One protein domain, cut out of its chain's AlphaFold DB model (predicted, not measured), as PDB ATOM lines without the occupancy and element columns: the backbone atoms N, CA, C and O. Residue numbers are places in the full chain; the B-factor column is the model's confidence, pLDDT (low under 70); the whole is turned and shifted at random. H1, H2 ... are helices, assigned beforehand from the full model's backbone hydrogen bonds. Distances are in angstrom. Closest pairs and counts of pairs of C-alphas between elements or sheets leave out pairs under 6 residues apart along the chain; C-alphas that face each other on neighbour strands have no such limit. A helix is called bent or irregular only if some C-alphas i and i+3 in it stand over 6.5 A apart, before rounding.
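AT A GLANCE: This is residues 95 to 162 of the 163 residues of an uncharacterized protein of Roseicyclus mahoneyensis (UniProt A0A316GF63). Two longer helices, H1 and H2, make a helical hairpin; a long loop, residues 134 to 152, then runs back along its length to a short third helix, H3, near the hairpin's turn. The 68 printed residues hold three named helices, H1, H2, H3, and no named strand: all helix. The whole is compact, radius of gyration of the C-alphas 11.6 A, with an elongated outline of 36 by 23 by 19 A.

HOW THE PARTS SIT: H1, residues 100 to 113, and H2, residues 115 to 133, touch at a shallow tilt of 12 degrees, opposite ways; their closest C-alphas, Glu 100 and Arg 129, are 4.8 A apart. H3, residues 153 to 160, is close to H1 but not clearly touching, the closest C-alphas, Leu 110 and Leu 156, being 7.8 A apart; the tilt of 36 degrees is only just steep. H2 and H3 are near each other. Every O i to N i+4 pair is within hydrogen-bond range in H1 and H3, and 13 of 15 in H2.

IN THESE COORDINATES: H1 begins at C-alpha 100 (97.751, 146.672, 77.348) and is 20.3 A long. H2, 25.4 A, is irregular, C-alphas 116 and 119 being 8.0 A apart, and has a kink of 48 degrees near residue 122. H3, 11.1 A, ends at C-alpha 160 (93.773, 139.550, 91.109).

THE WHOLE: The C-alphas farthest apart, Gly 135 and Pro 149, are 36.0 A apart. The link H1 to H2 is tight, H2 to H3 long. The printed part has no cut, and no printed residue is under 70 in pLDDT.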
ATOM      1  N   CYS A  95      86.179 139.507  82.851       89.06
ATOM      2  CA  CYS A  95      86.533 140.814  83.412       89.06
ATOM      3  C   CYS A  95      88.058 141.007  83.424       89.06
ATOM      4  O   CYS A  95      88.808 140.052  83.218       89.06
ATOM      5  N   GLY A  96      88.520 142.239  83.636       89.06
ATOM      6  CA  GLY A  96      89.940 142.592  83.665       89.06
ATOM      7  C   GLY A  96      90.342 143.643  82.624       89.06
ATOM      8  O   GLY A  96      89.482 144.325  82.057       89.06
ATOM      9  N   PRO A  97      91.652 143.816  82.363       93.31
ATOM     10  CA  PRO A  97      92.135 144.903  81.523       93.31
ATOM     11  C   PRO A  97      91.693 144.739  80.070       93.31
ATOM     12  O   PRO A  97      91.983 143.736  79.421       93.31
ATOM     13  N   ALA A  98      91.035 145.771  79.541       91.62
ATOM     14  CA  ALA A  98      90.644 145.838  78.135       91.62
ATOM     15  C   ALA A  98      91.790 146.285  77.208       91.62
ATOM     16  O   ALA A  98      91.677 146.153  75.991       91.62
ATOM     17  N   THR A  99      92.866 146.846  77.767       95.19
ATOM     18  CA  THR A  99      94.010 147.389  77.025       95.19
ATOM     19  C   THR A  99      95.325 146.948  77.656       95.19
ATOM     20  O   THR A  99      95.390 146.668  78.853       95.19
ATOM     21  N   GLU A 100      96.391 146.919  76.853       96.88
ATOM     22  CA  GLU A 100      97.751 146.672  77.348       96.88
ATOM     23  C   GLU A 100      98.149 147.679  78.429       96.88
ATOM     24  O   GLU A 100      98.679 147.290  79.462       96.88
ATOM     25  N   HIS A 101      97.794 148.951  78.241       96.94
ATOM     26  CA  HIS A 101      98.078 149.999  79.215       96.94
ATOM     27  C   HIS A 101      97.423 149.722  80.574       96.94
ATOM     28  O   HIS A 101      98.078 149.831  81.605       96.94
ATOM     29  N   ARG A 102      96.158 149.272  80.590       96.25
ATOM     30  CA  ARG A 102      95.496 148.911  81.849       96.25
ATOM     31  C   ARG A 102      96.169 147.711  82.520       96.25
ATOM     32  O   ARG A 102      96.191 147.631  83.744       96.25
ATOM     33  N   ALA A 103      96.723 146.782  81.740       96.94
ATOM     34  CA  ALA A 103      97.521 145.683  82.276       96.94
ATOM     35  C   ALA A 103      98.832 146.184  82.914       96.94
ATOM     36  O   ALA A 103      99.230 145.663  83.957       96.94
ATOM     37  N   ASP A 104      99.476 147.193  82.322       98.00
ATOM     38  CA  ASP A 104     100.673 147.832  82.882       98.00
ATOM     39  C   ASP A 104     100.360 148.538  84.212       98.00
ATOM     40  O   ASP A 104     101.077 148.331  85.188       98.00
ATOM     41  N   GLU A 105      99.260 149.295  84.287       98.00
ATOM     42  CA  GLU A 105      98.810 149.953  85.528       98.00
ATOM     43  C   GLU A 105      98.578 148.944  86.660       98.00
ATOM     44  O   GLU A 105      99.115 149.103  87.753       98.00
ATOM     45  N   ILE A 106      97.855 147.851  86.383       96.81
ATOM     46  CA  ILE A 106      97.611 146.786  87.370       96.81
ATOM     47  C   ILE A 106      98.934 146.187  87.869       96.81
ATOM     48  O   ILE A 106      99.077 145.890  89.055       96.81
ATOM     49  N   ALA A 107      99.910 145.987  86.981       97.31
ATOM     50  CA  ALA A 107     101.212 145.457  87.369       97.31
ATOM     51  C   ALA A 107     101.995 146.441  88.248       97.31
ATOM     52  O   ALA A 107     102.627 146.013  89.215       97.31
ATOM     53  N   VAL A 108     101.934 147.740  87.942       98.06
ATOM     54  CA  VAL A 108     102.530 148.798  88.770       98.06
ATOM     55  C   VAL A 108     101.900 148.807  90.160       98.06
ATOM     56  O   VAL A 108     102.640 148.764  91.140       98.06
ATOM     57  N   ASP A 109     100.570 148.769  90.254       97.31
ATOM     58  CA  ASP A 109      99.847 148.766  91.532       97.31
ATOM     59  C   ASP A 109     100.225 147.544  92.388       97.31
ATOM     60  O   ASP A 109     100.576 147.673  93.563       97.31
ATOM     61  N   LEU A 110     100.247 146.349  91.783       96.62
ATOM     62  CA  LEU A 110     100.639 145.113  92.468       96.62
ATOM     63  C   LEU A 110     102.099 145.133  92.937       96.62
ATOM     64  O   LEU A 110     102.408 144.612  94.007       96.62
ATOM     65  N   LEU A 111     103.014 145.698  92.143       97.06
ATOM     66  CA  LEU A 111     104.426 145.822  92.517       97.06
ATOM     67  C   LEU A 111     104.657 146.897  93.577       97.06
ATOM     68  O   LEU A 111     105.573 146.740  94.379       97.06
ATOM     69  N   ALA A 112     103.862 147.967  93.584       97.44
ATOM     70  CA  ALA A 112     103.907 148.987  94.624       97.44
ATOM     71  C   ALA A 112     103.456 148.412  95.974       97.44
ATOM     72  O   ALA A 112     104.081 148.680  96.998       97.44
ATOM     73  N   GLU A 113     102.414 147.577  95.969       96.12
ATOM     74  CA  GLU A 113     101.905 146.915  97.171       96.12
ATOM     75  C   GLU A 113     102.798 145.754  97.640       96.12
ATOM     76  O   GLU A 113     103.042 145.590  98.836       96.12
ATOM     77  N   MET A 114     103.299 144.937  96.709       95.44
ATOM     78  CA  MET A 114     104.087 143.736  97.000       95.44
ATOM     79  C   MET A 114     105.372 143.675  96.153       95.44
ATOM     80  O   MET A 114     105.500 142.807  95.280       95.44
ATOM     81  N   PRO A 115     106.389 144.522  96.420       96.31
ATOM     82  CA  PRO A 115     107.627 144.540  95.635       96.31
ATOM     83  C   PRO A 115     108.369 143.195  95.612       96.31
ATOM     84  O   PRO A 115     109.018 142.847  94.624       96.31
ATOM     85  N   TRP A 116     108.258 142.410  96.688       94.94
ATOM     86  CA  TRP A 116     108.864 141.079  96.809       94.94
ATOM     87  C   TRP A 116     108.170 140.006  95.952       94.94
ATOM     88  O   TRP A 116     108.741 138.940  95.738       94.94
ATOM     89  N   MET A 117     106.973 140.278  95.417       95.38
ATOM     90  CA  MET A 117     106.251 139.390  94.491       95.38
ATOM     91  C   MET A 117     106.626 139.614  93.022       95.38
ATOM     92  O   MET A 117     105.983 139.053  92.135       95.38
ATOM     93  N   ARG A 118     107.686 140.388  92.744       95.81
ATOM     94  CA  ARG A 118     108.084 140.801  91.391       95.81
ATOM     95  C   ARG A 118     108.035 139.688  90.354       95.81
ATOM     96  O   ARG A 118     107.416 139.862  89.312       95.81
ATOM     97  N   GLN A 119     108.649 138.545  90.641       94.81
ATOM     98  CA  GLN A 119     108.726 137.444  89.681       94.81
ATOM     99  C   GLN A 119     107.341 136.889  89.309       94.81
ATOM    100  O   GLN A 119     107.087 136.598  88.140       94.81
ATOM    101  N   ALA A 120     106.438 136.765  90.286       95.31
ATOM    102  CA  ALA A 120     105.072 136.313  90.052       95.31
ATOM    103  C   ALA A 120     104.276 137.369  89.273       95.31
ATOM    104  O   ALA A 120     103.657 137.050  88.255       95.31
ATOM    105  N   THR A 121     104.351 138.629  89.713       96.88
ATOM    106  CA  THR A 121     103.657 139.754  89.079       96.88
ATOM    107  C   THR A 121     104.102 139.950  87.634       96.88
ATOM    108  O   THR A 121     103.254 140.122  86.769       96.88
ATOM    109  N   GLU A 122     105.397 139.843  87.326       96.81
ATOM    110  CA  GLU A 122     105.906 139.951  85.954       96.81
ATOM    111  C   GLU A 122     105.383 138.833  85.042       96.81
ATOM    112  O   GLU A 122     105.086 139.082  83.870       96.81
ATOM    113  N   HIS A 123     105.240 137.608  85.559       96.62
ATOM    114  CA  HIS A 123     104.688 136.495  84.783       96.62
ATOM    115  C   HIS A 123     103.210 136.727  84.449       96.62
ATOM    116  O   HIS A 123     102.799 136.559  83.299       96.62
ATOM    117  N   ILE A 124     102.433 137.163  85.446       97.12
ATOM    118  CA  ILE A 124     101.016 137.507  85.288       97.12
ATOM    119  C   ILE A 124     100.863 138.692  84.335       97.12
ATOM    120  O   ILE A 124     100.061 138.629  83.410       97.12
ATOM    121  N   TRP A 125     101.661 139.743  84.520       97.44
ATOM    122  CA  TRP A 125     101.638 140.965  83.720       97.44
ATOM    123  C   TRP A 125     101.856 140.691  82.234       97.44
ATOM    124  O   TRP A 125     101.051 141.120  81.409       97.44
ATOM    125  N   ARG A 126     102.898 139.928  81.878       97.88
ATOM    126  CA  ARG A 126     103.195 139.599  80.473       97.88
ATOM    127  C   ARG A 126     102.042 138.854  79.805       97.88
ATOM    128  O   ARG A 126     101.686 139.162  78.667       97.88
ATOM    129  N   ASP A 127     101.447 137.895  80.508       97.31
ATOM    130  CA  ASP A 127     100.324 137.131  79.974       97.31
ATOM    131  C   ASP A 127      99.046 137.982  79.888       97.31
ATOM    132  O   ASP A 127      98.354 137.943  78.872       97.31
ATOM    133  N   MET A 128      98.776 138.796  80.910       96.00
ATOM    134  CA  MET A 128      97.643 139.718  80.971       96.00
ATOM    135  C   MET A 128      97.709 140.755  79.846       96.00
ATOM    136  O   MET A 128      96.715 140.994  79.161       96.00
ATOM    137  N   ARG A 129      98.895 141.311  79.584       97.12
ATOM    138  CA  ARG A 129      99.135 142.239  78.477       97.12
ATOM    139  C   ARG A 129      98.892 141.569  77.123       97.12
ATOM    140  O   ARG A 129      98.190 142.118  76.276       97.12
ATOM    141  N   ARG A 130      99.392 140.341  76.934       96.50
ATOM    142  CA  ARG A 130      99.131 139.548  75.721       96.50
ATOM    143  C   ARG A 130      97.642 139.243  75.539       96.50
ATOM    144  O   ARG A 130      97.149 139.285  74.414       96.50
ATOM    145  N   ALA A 131      96.931 138.926  76.619       94.06
ATOM    146  CA  ALA A 131      95.495 138.677  76.590       94.06
ATOM    147  C   ALA A 131      94.721 139.933  76.168       94.06
ATOM    148  O   ALA A 131      93.901 139.855  75.250       94.06
ATOM    149  N   ALA A 132      95.055 141.089  76.747       94.62
ATOM    150  CA  ALA A 132      94.443 142.368  76.406       94.62
ATOM    151  C   ALA A 132      94.673 142.737  74.929       94.62
ATOM    152  O   ALA A 132      93.726 143.092  74.230       94.62
ATOM    153  N   ALA A 133      95.892 142.537  74.408       94.44
ATOM    154  CA  ALA A 133      96.208 142.737  72.988       94.44
ATOM    155  C   ALA A 133      95.365 141.847  72.050       94.44
ATOM    156  O   ALA A 133      95.036 142.222  70.926       94.44
ATOM    157  N   GLN A 134      94.975 140.656  72.513       92.44
ATOM    158  CA  GLN A 134      94.105 139.734  71.775       92.44
ATOM    159  C   GLN A 134      92.607 140.051  71.936       92.44
ATOM    160  O   GLN A 134      91.772 139.435  71.257       92.44
ATOM    161  N   GLY A 135      92.266 141.026  72.782       91.00
ATOM    162  CA  GLY A 135      90.902 141.414  73.126       91.00
ATOM    163  C   GLY A 135      90.259 140.510  74.175       91.00
ATOM    164  O   GLY A 135      89.037 140.426  74.221       91.00
ATOM    165  N   HIS A 136      91.043 139.796  74.978       90.62
ATOM    166  CA  HIS A 136      90.556 139.029  76.123       90.62
ATOM    167  C   HIS A 136      90.723 139.837  77.417       90.62
ATOM    168  O   HIS A 136      91.606 140.684  77.498       90.62
ATOM    169  N   GLY A 137      89.883 139.565  78.421       91.50
ATOM    170  CA  GLY A 137      90.059 140.104  79.773       91.50
ATOM    171  C   GLY A 137      91.229 139.451  80.520       91.50
ATOM    172  O   GLY A 137      92.170 138.935  79.912       91.50
ATOM    173  N   LEU A 138      91.157 139.423  81.852       92.69
ATOM    174  CA  LEU A 138      92.190 138.849  82.710       92.69
ATOM    175  C   LEU A 138      92.397 137.363  82.394       92.69
ATOM    176  O   LEU A 138      91.571 136.506  82.710       92.69
ATOM    177  N   ARG A 139      93.538 137.052  81.778       91.75
ATOM    178  CA  ARG A 139      93.956 135.689  81.460       91.75
ATOM    179  C   ARG A 139      95.462 135.572  81.603       91.75
ATOM    180  O   ARG A 139      96.211 136.361  81.039       91.75
ATOM    181  N   PHE A 140      95.890 134.532  82.302       94.38
ATOM    182  CA  PHE A 140      97.291 134.161  82.430       94.38
ATOM    183  C   PHE A 140      97.427 132.646  82.549       94.38
ATOM    184  O   PHE A 140      96.453 131.941  82.833       94.38
ATOM    185  N   ARG A 141      98.616 132.122  82.248       93.50
ATOM    186  CA  ARG A 141      98.902 130.693  82.424       93.50
ATOM    187  C   ARG A 141      98.828 130.336  83.916       93.50
ATOM    188  O   ARG A 141      99.150 131.186  84.738       93.50
ATOM    189  N   PRO A 142      98.431 129.107  84.289       93.31
ATOM    190  CA  PRO A 142      98.470 128.678  85.685       93.31
ATOM    191  C   PRO A 142      99.870 128.856  86.288       93.31
ATOM    192  O   PRO A 142     100.862 128.500  85.654       93.31
ATOM    193  N   ILE A 143      99.941 129.399  87.504       93.25
ATOM    194  CA  ILE A 143     101.194 129.655  88.228       93.25
ATOM    195  C   ILE A 143     101.123 128.967  89.590       93.25
ATOM    196  O   ILE A 143     100.112 129.054  90.284       93.25
ATOM    197  N   GLN A 144     102.220 128.321  89.986       93.88
ATOM    198  CA  GLN A 144     102.431 127.821  91.341       93.88
ATOM    199  C   GLN A 144     103.331 128.801  92.095       93.88
ATOM    200  O   GLN A 144     104.445 129.088  91.662       93.88
ATOM    201  N   LEU A 145     102.842 129.316  93.224       93.88
ATOM    202  CA  LEU A 145     103.611 130.195  94.101       93.88
ATOM    203  C   LEU A 145     104.212 129.362  95.229       93.88
ATOM    204  O   LEU A 145     103.520 129.047  96.200       93.88
ATOM    205  N   ASP A 146     105.486 129.015  95.096       93.75
ATOM    206  CA  ASP A 146     106.248 128.366  96.157       93.75
ATOM    207  C   ASP A 146     107.026 129.408  96.969       93.75
ATOM    208  O   ASP A 146     107.651 130.314  96.421       93.75
ATOM    209  N   GLY A 147     106.941 129.318  98.292       89.38
ATOM    210  CA  GLY A 147     107.624 130.242  99.187       89.38
ATOM    211  C   GLY A 147     107.155 130.129 100.635       89.38
ATOM    212  O   GLY A 147     106.164 129.442 100.912       89.38
ATOM    213  N   PRO A 148     107.804 130.847 101.568       92.00
ATOM    214  CA  PRO A 148     107.510 130.767 102.998       92.00
ATOM    215  C   PRO A 148     106.043 131.081 103.336       92.00
ATOM    216  O   PRO A 148     105.371 131.815 102.593       92.00
ATOM    217  N   PRO A 149     105.500 130.545 104.445       93.12
ATOM    218  CA  PRO A 149     104.190 130.963 104.934       93.12
ATOM    219  C   PRO A 149     104.154 132.487 105.142       93.12
ATOM    220  O   PRO A 149     105.172 133.115 105.415       93.12
ATOM    221  N   SER A 150     102.977 133.087 104.962       91.44
ATOM    222  CA  SER A 150     102.737 134.528 105.166       91.44
ATOM    223  C   SER A 150     103.467 135.509 104.234       91.44
ATOM    224  O   SER A 150     103.327 136.712 104.408       91.44
ATOM    225  N   ILE A 151     104.132 135.048 103.169       93.31
ATOM    226  CA  ILE A 151     104.788 135.929 102.177       93.31
ATOM    227  C   ILE A 151     103.807 136.708 101.267       93.31
ATOM    228  O   ILE A 151     104.225 137.452 100.390       93.31
ATOM    229  N   GLY A 152     102.490 136.535 101.432       93.62
ATOM    230  CA  GLY A 152     101.473 137.247 100.639       93.62
ATOM    231  C   GLY A 152     100.900 136.481  99.438       93.62
ATOM    232  O   GLY A 152     100.193 137.069  98.631       93.62
ATOM    233  N   LYS A 153     101.125 135.162  99.318       95.81
ATOM    234  CA  LYS A 153     100.575 134.328  98.218       95.81
ATOM    235  C   LYS A 153      99.053 134.464  98.063       95.81
ATOM    236  O   LYS A 153      98.547 134.733  96.977       95.81
ATOM    237  N   THR A 154      98.323 134.318  99.170       95.62
ATOM    238  CA  THR A 154      96.859 134.471  99.205       95.62
ATOM    239  C   THR A 154      96.433 135.908  98.921       95.62
ATOM    240  O   THR A 154      95.376 136.135  98.339       95.62
ATOM    241  N   HIS A 155      97.251 136.879  99.327       95.81
ATOM    242  CA  HIS A 155      96.976 138.295  99.110       95.81
ATOM    243  C   HIS A 155      97.065 138.664  97.627       95.81
ATOM    244  O   HIS A 155      96.135 139.267  97.095       95.81
ATOM    245  N   LEU A 156      98.094 138.180  96.923       95.31
ATOM    246  CA  LEU A 156      98.208 138.309  95.469       95.31
ATOM    247  C   LEU A 156      96.996 137.697  94.748       95.31
ATOM    248  O   LEU A 156      96.370 138.360  93.924       95.31
ATOM    249  N   ALA A 157      96.610 136.467  95.103       95.06
ATOM    250  CA  ALA A 157      95.451 135.803  94.500       95.06
ATOM    251  C   ALA A 157      94.144 136.591  94.712       95.06
ATOM    252  O   ALA A 157      93.345 136.736  93.787       95.06
ATOM    253  N   ARG A 158      93.933 137.140  95.916       95.94
ATOM    254  CA  ARG A 158      92.760 137.971  96.226       95.94
ATOM    255  C   ARG A 158      92.768 139.301  95.483       95.94
ATOM    256  O   ARG A 158      91.700 139.756  95.099       95.94
ATOM    257  N   SER A 159      93.935 139.907  95.296       94.31
ATOM    258  CA  SER A 159      94.070 141.176  94.572       94.31
ATOM    259  C   SER A 159      93.701 141.001  93.102       94.31
ATOM    260  O   SER A 159      92.905 141.770  92.577       94.31
ATOM    261  N   LEU A 160      94.159 139.910  92.477       93.81
ATOM    262  CA  LEU A 160      93.773 139.550  91.109       93.81
ATOM    263  C   LEU A 160      92.278 139.235  90.974       93.81
ATOM    264  O   LEU A 160      91.672 139.573  89.965       93.81
ATOM    265  N   ALA A 161      91.672 138.600  91.980       92.56
ATOM    266  CA  ALA A 161      90.255 138.233  91.955       92.56
ATOM    267  C   ALA A 161      89.290 139.432  92.043       92.56
ATOM    268  O   ALA A 161      88.094 139.253  91.832       92.56
ATOM    269  N   ARG A 162      89.781 140.630  92.392       92.12
ATOM    270  CA  ARG A 162      88.981 141.866  92.465       92.12
ATOM    271  C   ARG A 162      88.999 142.688  91.168       92.12
ATOM    272  O   ARG A 162      88.360 143.737  91.139       92.12
TER     273      ARG A 162